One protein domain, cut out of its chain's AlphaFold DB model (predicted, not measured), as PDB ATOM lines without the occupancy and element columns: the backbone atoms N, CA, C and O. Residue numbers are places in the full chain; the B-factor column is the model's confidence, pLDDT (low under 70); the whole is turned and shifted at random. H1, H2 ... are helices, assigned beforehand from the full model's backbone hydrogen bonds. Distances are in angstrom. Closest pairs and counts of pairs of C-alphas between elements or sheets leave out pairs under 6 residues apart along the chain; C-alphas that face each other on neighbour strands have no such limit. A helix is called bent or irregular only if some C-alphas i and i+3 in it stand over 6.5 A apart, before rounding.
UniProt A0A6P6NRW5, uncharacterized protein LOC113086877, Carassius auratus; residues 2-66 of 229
ATOM      1  N   GLU A   2     -65.901  38.572 -14.328       50.53
ATOM      2  CA  GLU A   2     -64.567  38.220 -13.785       50.53
ATOM      3  C   GLU A   2     -63.527  37.883 -14.880       50.53
ATOM      4  O   GLU A   2     -62.521  38.572 -15.012       50.53
ATOM      5  N   ALA A   3     -63.827  36.919 -15.760       57.38
ATOM      6  CA  ALA A   3     -62.914  36.487 -16.827       57.38
ATOM      7  C   ALA A   3     -62.550  37.614 -17.816       57.38
ATOM      8  O   ALA A   3     -61.414  37.740 -18.260       57.38
ATOM      9  N   THR A   4     -63.500  38.497 -18.132       67.44
ATOM     10  CA  THR A   4     -63.270  39.661 -19.002       67.44
ATOM     11  C   THR A   4     -62.311  40.666 -18.358       67.44
ATOM     12  O   THR A   4     -61.511  41.294 -19.051       67.44
ATOM     13  N   ARG A   5     -62.374  40.829 -17.030       69.56
ATOM     14  CA  ARG A   5     -61.446  41.672 -16.268       69.56
ATOM     15  C   ARG A   5     -60.041  41.071 -16.254       69.56
ATOM     16  O   ARG A   5     -59.082  41.809 -16.458       69.56
ATOM     17  N   GLU A   6     -59.926  39.762 -16.057       74.69
ATOM     18  CA  GLU A   6     -58.640  39.059 -16.094       74.69
ATOM     19  C   GLU A   6     -57.971  39.188 -17.464       74.69
ATOM     20  O   GLU A   6     -56.818  39.603 -17.535       74.69
ATOM     21  N   ILE A   7     -58.714  38.967 -18.556       78.56
ATOM     22  CA  ILE A   7     -58.189  39.131 -19.920       78.56
ATOM     23  C   ILE A   7     -57.738  40.580 -20.165       78.56
ATOM     24  O   ILE A   7     -56.654  40.793 -20.711       78.56
ATOM     25  N   LYS A   8     -58.505  41.588 -19.716       81.44
ATOM     26  CA  LYS A   8     -58.089  43.004 -19.796       81.44
ATOM     27  C   LYS A   8     -56.787  43.253 -19.042       81.44
ATOM     28  O   LYS A   8     -55.881  43.873 -19.590       81.44
ATOM     29  N   MET A   9     -56.669  42.748 -17.815       84.50
ATOM     30  CA  MET A   9     -55.428  42.856 -17.046       84.50
ATOM     31  C   MET A   9     -54.256  42.187 -17.767       84.50
ATOM     32  O   MET A   9     -53.177  42.771 -17.840       84.50
ATOM     33  N   THR A  10     -54.450  40.998 -18.339       87.06
ATOM     34  CA  THR A  10     -53.415  40.310 -19.118       87.06
ATOM     35  C   THR A  10     -52.993  41.123 -20.341       87.06
ATOM     36  O   THR A  10     -51.797  41.244 -20.597       87.06
ATOM     37  N   ILE A  11     -53.939  41.732 -21.063       87.38
ATOM     38  CA  ILE A  11     -53.644  42.629 -22.191       87.38
ATOM     39  C   ILE A  11     -52.776  43.811 -21.733       87.38
ATOM     40  O   ILE A  11     -51.783  44.121 -22.388       87.38
ATOM     41  N   GLU A  12     -53.094  44.442 -20.600       88.75
ATOM     42  CA  GLU A  12     -52.295  45.555 -20.064       88.75
ATOM     43  C   GLU A  12     -50.880  45.119 -19.651       88.75
ATOM     44  O   GLU A  12     -49.902  45.801 -19.963       88.75
ATOM     45  N   VAL A  13     -50.733  43.940 -19.038       89.81
ATOM     46  CA  VAL A  13     -49.413  43.366 -18.722       89.81
ATOM     47  C   VAL A  13     -48.608  43.094 -19.998       89.81
ATOM     48  O   VAL A  13     -47.424  43.425 -20.064       89.81
ATOM     49  N   LEU A  14     -49.235  42.548 -21.043       88.88
ATOM     50  CA  LEU A  14     -48.575  42.302 -22.328       88.88
ATOM     51  C   LEU A  14     -48.153  43.601 -23.025       88.88
ATOM     52  O   LEU A  14     -47.075  43.646 -23.620       88.88
ATOM     53  N   LYS A  15     -48.953  44.671 -22.920       88.94
ATOM     54  CA  LYS A  15     -48.571  46.010 -23.397       88.94
ATOM     55  C   LYS A  15     -47.344  46.524 -22.652       88.94
ATOM     56  O   LYS A  15     -46.402  46.982 -23.296       88.94
ATOM     57  N   ALA A  16     -47.312  46.388 -21.325       89.75
ATOM     58  CA  ALA A  16     -46.140  46.743 -20.528       89.75
ATOM     59  C   ALA A  16     -44.907  45.928 -20.955       89.75
ATOM     60  O   ALA A  16     -43.828  46.494 -21.121       89.75
ATOM     61  N   PHE A  17     -45.072  44.637 -21.263       87.25
ATOM     62  CA  PHE A  17     -44.002  43.776 -21.777       87.25
ATOM     63  C   PHE A  17     -43.478  44.140 -23.167       87.25
ATOM     64  O   PHE A  17     -42.432  43.620 -23.562       87.25
ATOM     65  N   LYS A  18     -44.108  45.055 -23.908       84.50
ATOM     66  CA  LYS A  18     -43.494  45.624 -25.119       84.50
ATOM     67  C   LYS A  18     -42.380  46.616 -24.788       84.50
ATOM     68  O   LYS A  18     -41.421  46.712 -25.546       84.50
ATOM     69  N   ILE A  19     -42.512  47.328 -23.670       84.75
ATOM     70  CA  ILE A  19     -41.617  48.414 -23.252       84.75
ATOM     71  C   ILE A  19     -40.616  47.891 -22.218       84.75
ATOM     72  O   ILE A  19     -39.406  48.007 -22.398       84.75
ATOM     73  N   THR A  20     -41.114  47.239 -21.167       85.75
ATOM     74  CA  THR A  20     -40.316  46.781 -20.027       85.75
ATOM     75  C   THR A  20     -40.202  45.254 -20.041       85.75
ATOM     76  O   THR A  20     -41.219  44.562 -20.033       85.75
ATOM     77  N   PRO A  21     -38.991  44.673 -20.114       79.00
ATOM     78  CA  PRO A  21     -38.814  43.226 -19.983       79.00
ATOM     79  C   PRO A  21     -39.246  42.738 -18.600       79.00
ATOM     80  O   PRO A  21     -38.942  43.356 -17.590       79.00
ATOM     81  N   GLY A  22     -39.972  41.620 -18.557       83.69
ATOM     82  CA  GLY A  22     -40.279  40.943 -17.299       83.69
ATOM     83  C   GLY A  22     -39.084  40.140 -16.773       83.69
ATOM     84  O   GLY A  22     -38.155  39.833 -17.520       83.69
ATOM     85  N   LYS A  23     -39.161  39.695 -15.513       86.94
ATOM     86  CA  LYS A  23     -38.103  38.931 -14.813       86.94
ATOM     87  C   LYS A  23     -37.543  37.751 -15.617       86.94
ATOM     88  O   LYS A  23     -36.348  37.478 -15.595       86.94
ATOM     89  N   SER A  24     -38.405  37.020 -16.325       85.38
ATOM     90  CA  SER A  24     -37.978  35.883 -17.154       85.38
ATOM     91  C   SER A  24     -37.172  36.323 -18.377       85.38
ATOM     92  O   SER A  24     -36.231  35.637 -18.762       85.38
ATOM     93  N   MET A  25     -37.511  37.473 -18.963       83.31
ATOM     94  CA  MET A  25     -36.785  38.044 -20.097       83.31
ATOM     95  C   MET A  25     -35.431  38.611 -19.661       83.31
ATOM     96  O   MET A  25     -34.456  38.480 -20.392       83.31
ATOM     97  N   GLU A  26     -35.347  39.191 -18.464       86.06
ATOM     98  CA  GLU A  26     -34.076  39.632 -17.873       86.06
ATOM     99  C   GLU A  26     -33.124  38.448 -17.673       86.06
ATOM    100  O   GLU A  26     -31.990  38.484 -18.145       86.06
ATOM    101  N   LYS A  27     -33.620  37.348 -17.088       86.81
ATOM    102  CA  LYS A  27     -32.859  36.094 -16.951       86.81
ATOM    103  C   LYS A  27     -32.429  35.519 -18.299       86.81
ATOM    104  O   LYS A  27     -31.320  35.010 -18.421       86.81
ATOM    105  N   ALA A  28     -33.294  35.592 -19.311       83.56
ATOM    106  CA  ALA A  28     -32.951  35.152 -20.659       83.56
ATOM    107  C   ALA A  28     -31.849  36.031 -21.277       83.56
ATOM    108  O   ALA A  28     -30.914  35.505 -21.870       83.56
ATOM    109  N   ALA A  29     -31.914  37.354 -21.099       84.25
ATOM    110  CA  ALA A  29     -30.888  38.275 -21.582       84.25
ATOM    111  C   ALA A  29     -29.535  38.056 -20.883       84.25
ATOM    112  O   ALA A  29     -28.491  38.133 -21.527       84.25
ATOM    113  N   GLU A  30     -29.546  37.758 -19.585       86.25
ATOM    114  CA  GLU A  30     -28.346  37.403 -18.825       86.25
ATOM    115  C   GLU A  30     -27.747  36.072 -19.296       86.25
ATOM    116  O   GLU A  30     -26.555  36.001 -19.581       86.25
ATOM    117  N   ALA A  31     -28.575  35.050 -19.499       86.12
ATOM    118  CA  ALA A  31     -28.133  33.762 -20.027       86.12
ATOM    119  C   ALA A  31     -27.535  33.864 -21.439       86.12
ATOM    120  O   ALA A  31     -26.543  33.205 -21.741       86.12
ATOM    121  N   VAL A  32     -28.084  34.737 -22.293       85.25
ATOM    122  CA  VAL A  32     -27.507  35.037 -23.614       85.25
ATOM    123  C   VAL A  32     -26.119  35.673 -23.490       85.25
ATOM    124  O   VAL A  32     -25.245  35.344 -24.287       85.25
ATOM    125  N   LYS A  33     -25.882  36.537 -22.490       84.88
ATOM    126  CA  LYS A  33     -24.545  37.109 -22.231       84.88
ATOM    127  C   LYS A  33     -23.550  36.058 -21.742       84.88
ATOM    128  O   LYS A  33     -22.392  36.100 -22.140       84.88
ATOM    129  N   VAL A  34     -23.998  35.146 -20.879       87.19
ATOM    130  CA  VAL A  34     -23.171  34.060 -20.324       87.19
ATOM    131  C   VAL A  34     -22.913  32.960 -21.365       87.19
ATOM    132  O   VAL A  34     -21.918  32.251 -21.276       87.19
ATOM    133  N   GLY A  35     -23.773  32.833 -22.380       84.62
ATOM    134  CA  GLY A  35     -23.683  31.787 -23.404       84.62
ATOM    135  C   GLY A  35     -24.205  30.423 -22.936       84.62
ATOM    136  O   GLY A  35     -24.083  29.429 -23.650       84.62
ATOM    137  N   GLU A  36     -24.825  30.376 -21.759       87.56
ATOM    138  CA  GLU A  36     -25.318  29.167 -21.110       87.56
ATOM    139  C   GLU A  36     -26.634  29.476 -20.389       87.56
ATOM    140  O   GLU A  36     -26.777  30.501 -19.721       87.56
ATOM    141  N   PHE A  37     -27.606  28.574 -20.496       85.19
ATOM    142  CA  PHE A  37     -28.823  28.622 -19.697       85.19
ATOM    143  C   PHE A  37     -29.004  27.297 -18.971       85.19
ATOM    144  O   PHE A  37     -29.200  26.266 -19.608       85.19
ATOM    145  N   LYS A  38     -28.967  27.323 -17.632       84.94
ATOM    146  CA  LYS A  38     -29.116  26.127 -16.784       84.94
ATOM    147  C   LYS A  38     -28.217  24.961 -17.243       84.94
ATOM    148  O   LYS A  38     -28.725  23.859 -17.426       84.94
ATOM    149  N   GLN A  39     -26.915  25.194 -17.446       86.31
ATOM    150  CA  GLN A  39     -25.955  24.157 -17.868       86.31
ATOM    151  C   GLN A  39     -26.120  23.662 -19.308       86.31
ATOM    152  O   GLN A  39     -25.436  22.730 -19.726       86.31
ATOM    153  N   VAL A  40     -26.982  24.308 -20.099       86.56
ATOM    154  CA  VAL A  40     -27.120  24.035 -21.529       86.56
ATOM    155  C   VAL A  40     -26.462  25.168 -22.325       86.56
ATOM    156  O   VAL A  40     -26.900  26.318 -22.207       86.56
ATOM    157  N   PRO A  41     -25.440  24.880 -23.152       87.75
ATOM    158  CA  PRO A  41     -24.800  25.889 -23.987       87.75
ATOM    159  C   PRO A  41     -25.767  26.381 -25.065       87.75
ATOM    160  O   PRO A  41     -26.400  25.590 -25.774       87.75
ATOM    161  N   LEU A  42     -25.877  27.700 -25.200       84.88
ATOM    162  CA  LEU A  42     -26.770  28.326 -26.166       84.88
ATOM    163  C   LEU A  42     -26.157  28.273 -27.570       84.88
ATOM    164  O   LEU A  42     -24.979  28.561 -27.772       84.88
ATOM    165  N   ARG A  43     -26.975  27.920 -28.566       82.88
ATOM    166  CA  ARG A  43     -26.592  27.924 -29.985       82.88
ATOM    167  C   ARG A  43     -27.335  29.036 -30.709       82.88
ATOM    168  O   ARG A  43     -28.522  29.245 -30.467       82.88
ATOM    169  N   SER A  44     -26.645  29.726 -31.611       75.56
ATOM    170  CA  SER A  44     -27.277  30.744 -32.451       75.56
ATOM    171  C   SER A  44     -28.257  30.087 -33.430       75.56
ATOM    172  O   SER A  44     -27.883  29.176 -34.171       75.56
ATOM    173  N   SER A  45     -29.510  30.541 -33.412       74.50
ATOM    174  CA  SER A  45     -30.544  30.183 -34.389       74.50
ATOM    175  C   SER A  45     -30.683  31.297 -35.427       74.50
ATOM    176  O   SER A  45     -30.485  32.471 -35.116       74.50
ATOM    177  N   LYS A  46     -31.055  30.936 -36.662       67.25
ATOM    178  CA  LYS A  46     -31.345  31.897 -37.739       67.25
ATOM    179  C   LYS A  46     -32.664  32.645 -37.530       67.25
ATOM    180  O   LYS A  46     -32.839  33.730 -38.077       67.25
ATOM    181  N   GLU A  47     -33.585  32.080 -36.757       66.69
ATOM    182  CA  GLU A  47     -34.909  32.659 -36.538       66.69
ATOM    183  C   GLU A  47     -34.927  33.453 -35.235       66.69
ATOM    184  O   GLU A  47     -34.864  32.894 -34.139       66.69
ATOM    185  N   ASN A  48     -35.014  34.777 -35.362       70.62
ATOM    186  CA  ASN A  48     -35.213  35.671 -34.232       70.62
ATOM    187  C   ASN A  48     -36.679  36.112 -34.205       70.62
ATOM    188  O   ASN A  48     -37.155  36.793 -35.115       70.62
ATOM    189  N   VAL A  49     -37.407  35.711 -33.164       77.75
ATOM    190  CA  VAL A  49     -38.788  36.152 -32.964       77.75
ATOM    191  C   VAL A  49     -38.760  37.622 -32.562       77.75
ATOM    192  O   VAL A  49     -38.309  37.977 -31.473       77.75
ATOM    193  N   ASN A  50     -39.276  38.495 -33.428       84.12
ATOM    194  CA  ASN A  50     -39.408  39.907 -33.099       84.12
ATOM    195  C   ASN A  50     -40.366  40.063 -31.908       84.12
ATOM    196  O   ASN A  50     -41.580  39.902 -32.032       84.12
ATOM    197  N   ARG A  51     -39.800  40.405 -30.747       79.81
ATOM    198  CA  ARG A  51     -40.524  40.542 -29.480       79.81
ATOM    199  C   ARG A  51     -41.717  41.482 -29.593       79.81
ATOM    200  O   ARG A  51     -42.779  41.164 -29.066       79.81
ATOM    201  N   PHE A  52     -41.550  42.622 -30.256       84.88
ATOM    202  CA  PHE A  52     -42.625  43.595 -30.394       84.88
ATOM    203  C   PHE A  52     -43.785  43.010 -31.199       84.88
ATOM    204  O   PHE A  52     -44.927  43.085 -30.748       84.88
ATOM    205  N   LEU A  53     -43.488  42.380 -32.341       87.00
ATOM    206  CA  LEU A  53     -44.498  41.751 -33.195       87.00
ATOM    207  C   LEU A  53     -45.183  40.574 -32.496       87.00
ATOM    208  O   LEU A  53     -46.396  40.441 -32.591       87.00
ATOM    209  N   PHE A  54     -44.437  39.769 -31.739       88.00
ATOM    210  CA  PHE A  54     -44.991  38.654 -30.974       88.00
ATOM    211  C   PHE A  54     -45.996  39.121 -29.915       88.00
ATOM    212  O   PHE A  54     -47.123  38.634 -29.870       88.00
ATOM    213  N   HIS A  55     -45.621  40.107 -29.093       88.50
ATOM    214  CA  HIS A  55     -46.529  40.645 -28.078       88.50
ATOM    215  C   HIS A  55     -47.725  41.347 -28.725       88.50
ATOM    216  O   HIS A  55     -48.843  41.195 -28.241       88.50
ATOM    217  N   GLN A  56     -47.514  42.070 -29.832       91.00
ATOM    218  CA  GLN A  56     -48.600  42.710 -30.570       91.00
ATOM    219  C   GLN A  56     -49.592  41.683 -31.126       91.00
ATOM    220  O   GLN A  56     -50.782  41.832 -30.896       91.00
ATOM    221  N   ALA A  57     -49.118  40.603 -31.751       90.50
ATOM    222  CA  ALA A  57     -49.982  39.555 -32.291       90.50
ATOM    223  C   ALA A  57     -50.835  38.875 -31.206       90.50
ATOM    224  O   ALA A  57     -52.012  38.593 -31.426       90.50
ATOM    225  N   ILE A  58     -50.271  38.646 -30.013       89.00
ATOM    226  CA  ILE A  58     -51.031  38.109 -28.874       89.00
ATOM    227  C   ILE A  58     -52.064  39.129 -28.390       89.00
ATOM    228  O   ILE A  58     -53.209  38.758 -28.147       89.00
ATOM    229  N   ILE A  59     -51.687  40.405 -28.265       89.62
ATOM    230  CA  ILE A  59     -52.616  41.473 -27.874       89.62
ATOM    231  C   ILE A  59     -53.772  41.566 -28.871       89.62
ATOM    232  O   ILE A  59     -54.921  41.621 -28.440       89.62
ATOM    233  N   ASP A  60     -53.491  41.543 -30.173       88.75
ATOM    234  CA  ASP A  60     -54.502  41.630 -31.228       88.75
ATOM    235  C   ASP A  60     -55.432  40.414 -31.194       88.75
ATOM    236  O   ASP A  60     -56.650  40.567 -31.233       88.75
ATOM    237  N   SER A  61     -54.876  39.209 -31.023       86.81
ATOM    238  CA  SER A  61     -55.660  37.979 -30.881       86.81
ATOM    239  C   SER A  61     -56.564  38.004 -29.645       86.81
ATOM    240  O   SER A  61     -57.749  37.689 -29.741       86.81
ATOM    241  N   LEU A  62     -56.038  38.418 -28.487       83.56
ATOM    242  CA  LEU A  62     -56.820  38.531 -27.255       83.56
ATOM    243  C   LEU A  62     -57.899  39.607 -27.384       83.56
ATOM    244  O   LEU A  62     -59.047  39.358 -27.028       83.56
ATOM    245  N   SER A  63     -57.555  40.767 -27.943       82.38
ATOM    246  CA  SER A  63     -58.488  41.881 -28.141       82.38
ATOM    247  C   SER A  63     -59.597  41.509 -29.125       82.38
ATOM    248  O   SER A  63     -60.755  41.795 -28.864       82.38
ATOM    249  N   SER A  64     -59.278  40.782 -30.199       77.75
ATOM    250  CA  SER A  64     -60.267  40.287 -31.163       77.75
ATOM    251  C   SER A  64     -61.251  39.279 -30.563       77.75
ATOM    252  O   SER A  64     -62.341  39.105 -31.107       77.75
ATOM    253  N   ARG A  65     -60.868  38.578 -29.491       71.81
ATOM    254  CA  ARG A  65     -61.722  37.603 -28.791       71.81
ATOM    255  C   ARG A  65     -62.491  38.226 -27.630       71.81
ATOM    256  O   ARG A  65     -63.338  37.558 -27.040       71.81
ATOM    257  N   MET A  66     -62.215  39.486 -27.297       71.06
ATOM    258  CA  MET A  66     -63.044  40.226 -26.360       71.06
ATOM    259  C   MET A  66     -64.395  40.516 -27.018       71.06
ATOM    260  O   MET A  66     -64.440  40.850 -28.203       71.06
TER     261      MET A  66
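AT A GLANCE: This is residues 2 to 66 of the 229 residues of the protein "uncharacterized protein LOC113086877" of Carassius auratus (UniProt A0A6P6NRW5). Two helices, H1 and H3, lie side by side and run opposite ways, and the third, H2, lies beyond one end of this pair, apart from both, and makes the other half of the length. From the far end of H2 a long link with no named element, residues 35 to 50, folds back to the start of H3; its residues 36 to 37 and 40 to 41 make a short antiparallel pairing, and its residues 45 to 50 stand free. The printed part has 65 residues with three named helices, in the order H1, H2, H3 along the chain, and no named strand; the class is all helix. The whole is loose, with a radius of gyration of the C-alphas of 15.0 A, and elongated, spanning 42 by 23 by 19 A.

IN THESE COORDINATES: H1, the longest helix, holds residues 2 to 19 and measures 26.8 A from C-alpha 2 at (-64.567, 38.220, -13.785) to C-alpha 19 at (-41.617, 48.414, -23.252). H3 holds residues 51 to 65 and measures 21.4 A, ending with C-alpha 65 at (-61.722, 37.603, -28.791). H2 holds residues 23 to 34 and measures 16.6 A, beginning with C-alpha 23 at (-38.103, 38.931, -14.813). No helix is bent or irregular.

HOW THE PARTS SIT: H1 and H3 touch, with 13 pairs of C-alphas within 8 A. Their closest C-alphas are those of Lys 18 and Phe 52, 5.7 A apart. Their lines stand at a shallow tilt of 20 degrees, they run opposite ways, and their centres are 10.7 A apart. H2 touches no helix: H1 and H2 are apart, and H2 and H3 are apart. In the stretch after H2, residues 36 to 37 pair with residues 40 to 41, antiparallel, in a short pairing outside any named strand. In H2 and H3 every O i to N i+4 pair is within hydrogen-bond range; in H1 it is 13 of 14.

THE WHOLE: The two C-alphas farthest apart are those of Glu 2 and Pro 41, at 42.9 A, while the first and last printed C-alphas, those of Glu 2 and Met 66, are 12.8 A apart. The printed part has no cut. The link from H1 to H2, 3 residues, is tight, and the link from H2 to H3, 16 residues, is long; the C-alphas of residues 35 to 50 lie 10 to 22 A from the mean of the C-alphas. The mean pLDDT of the printed part is 82.4, and the model's confidence is low, under 70, at residues 2 to 5 and 46 to 47.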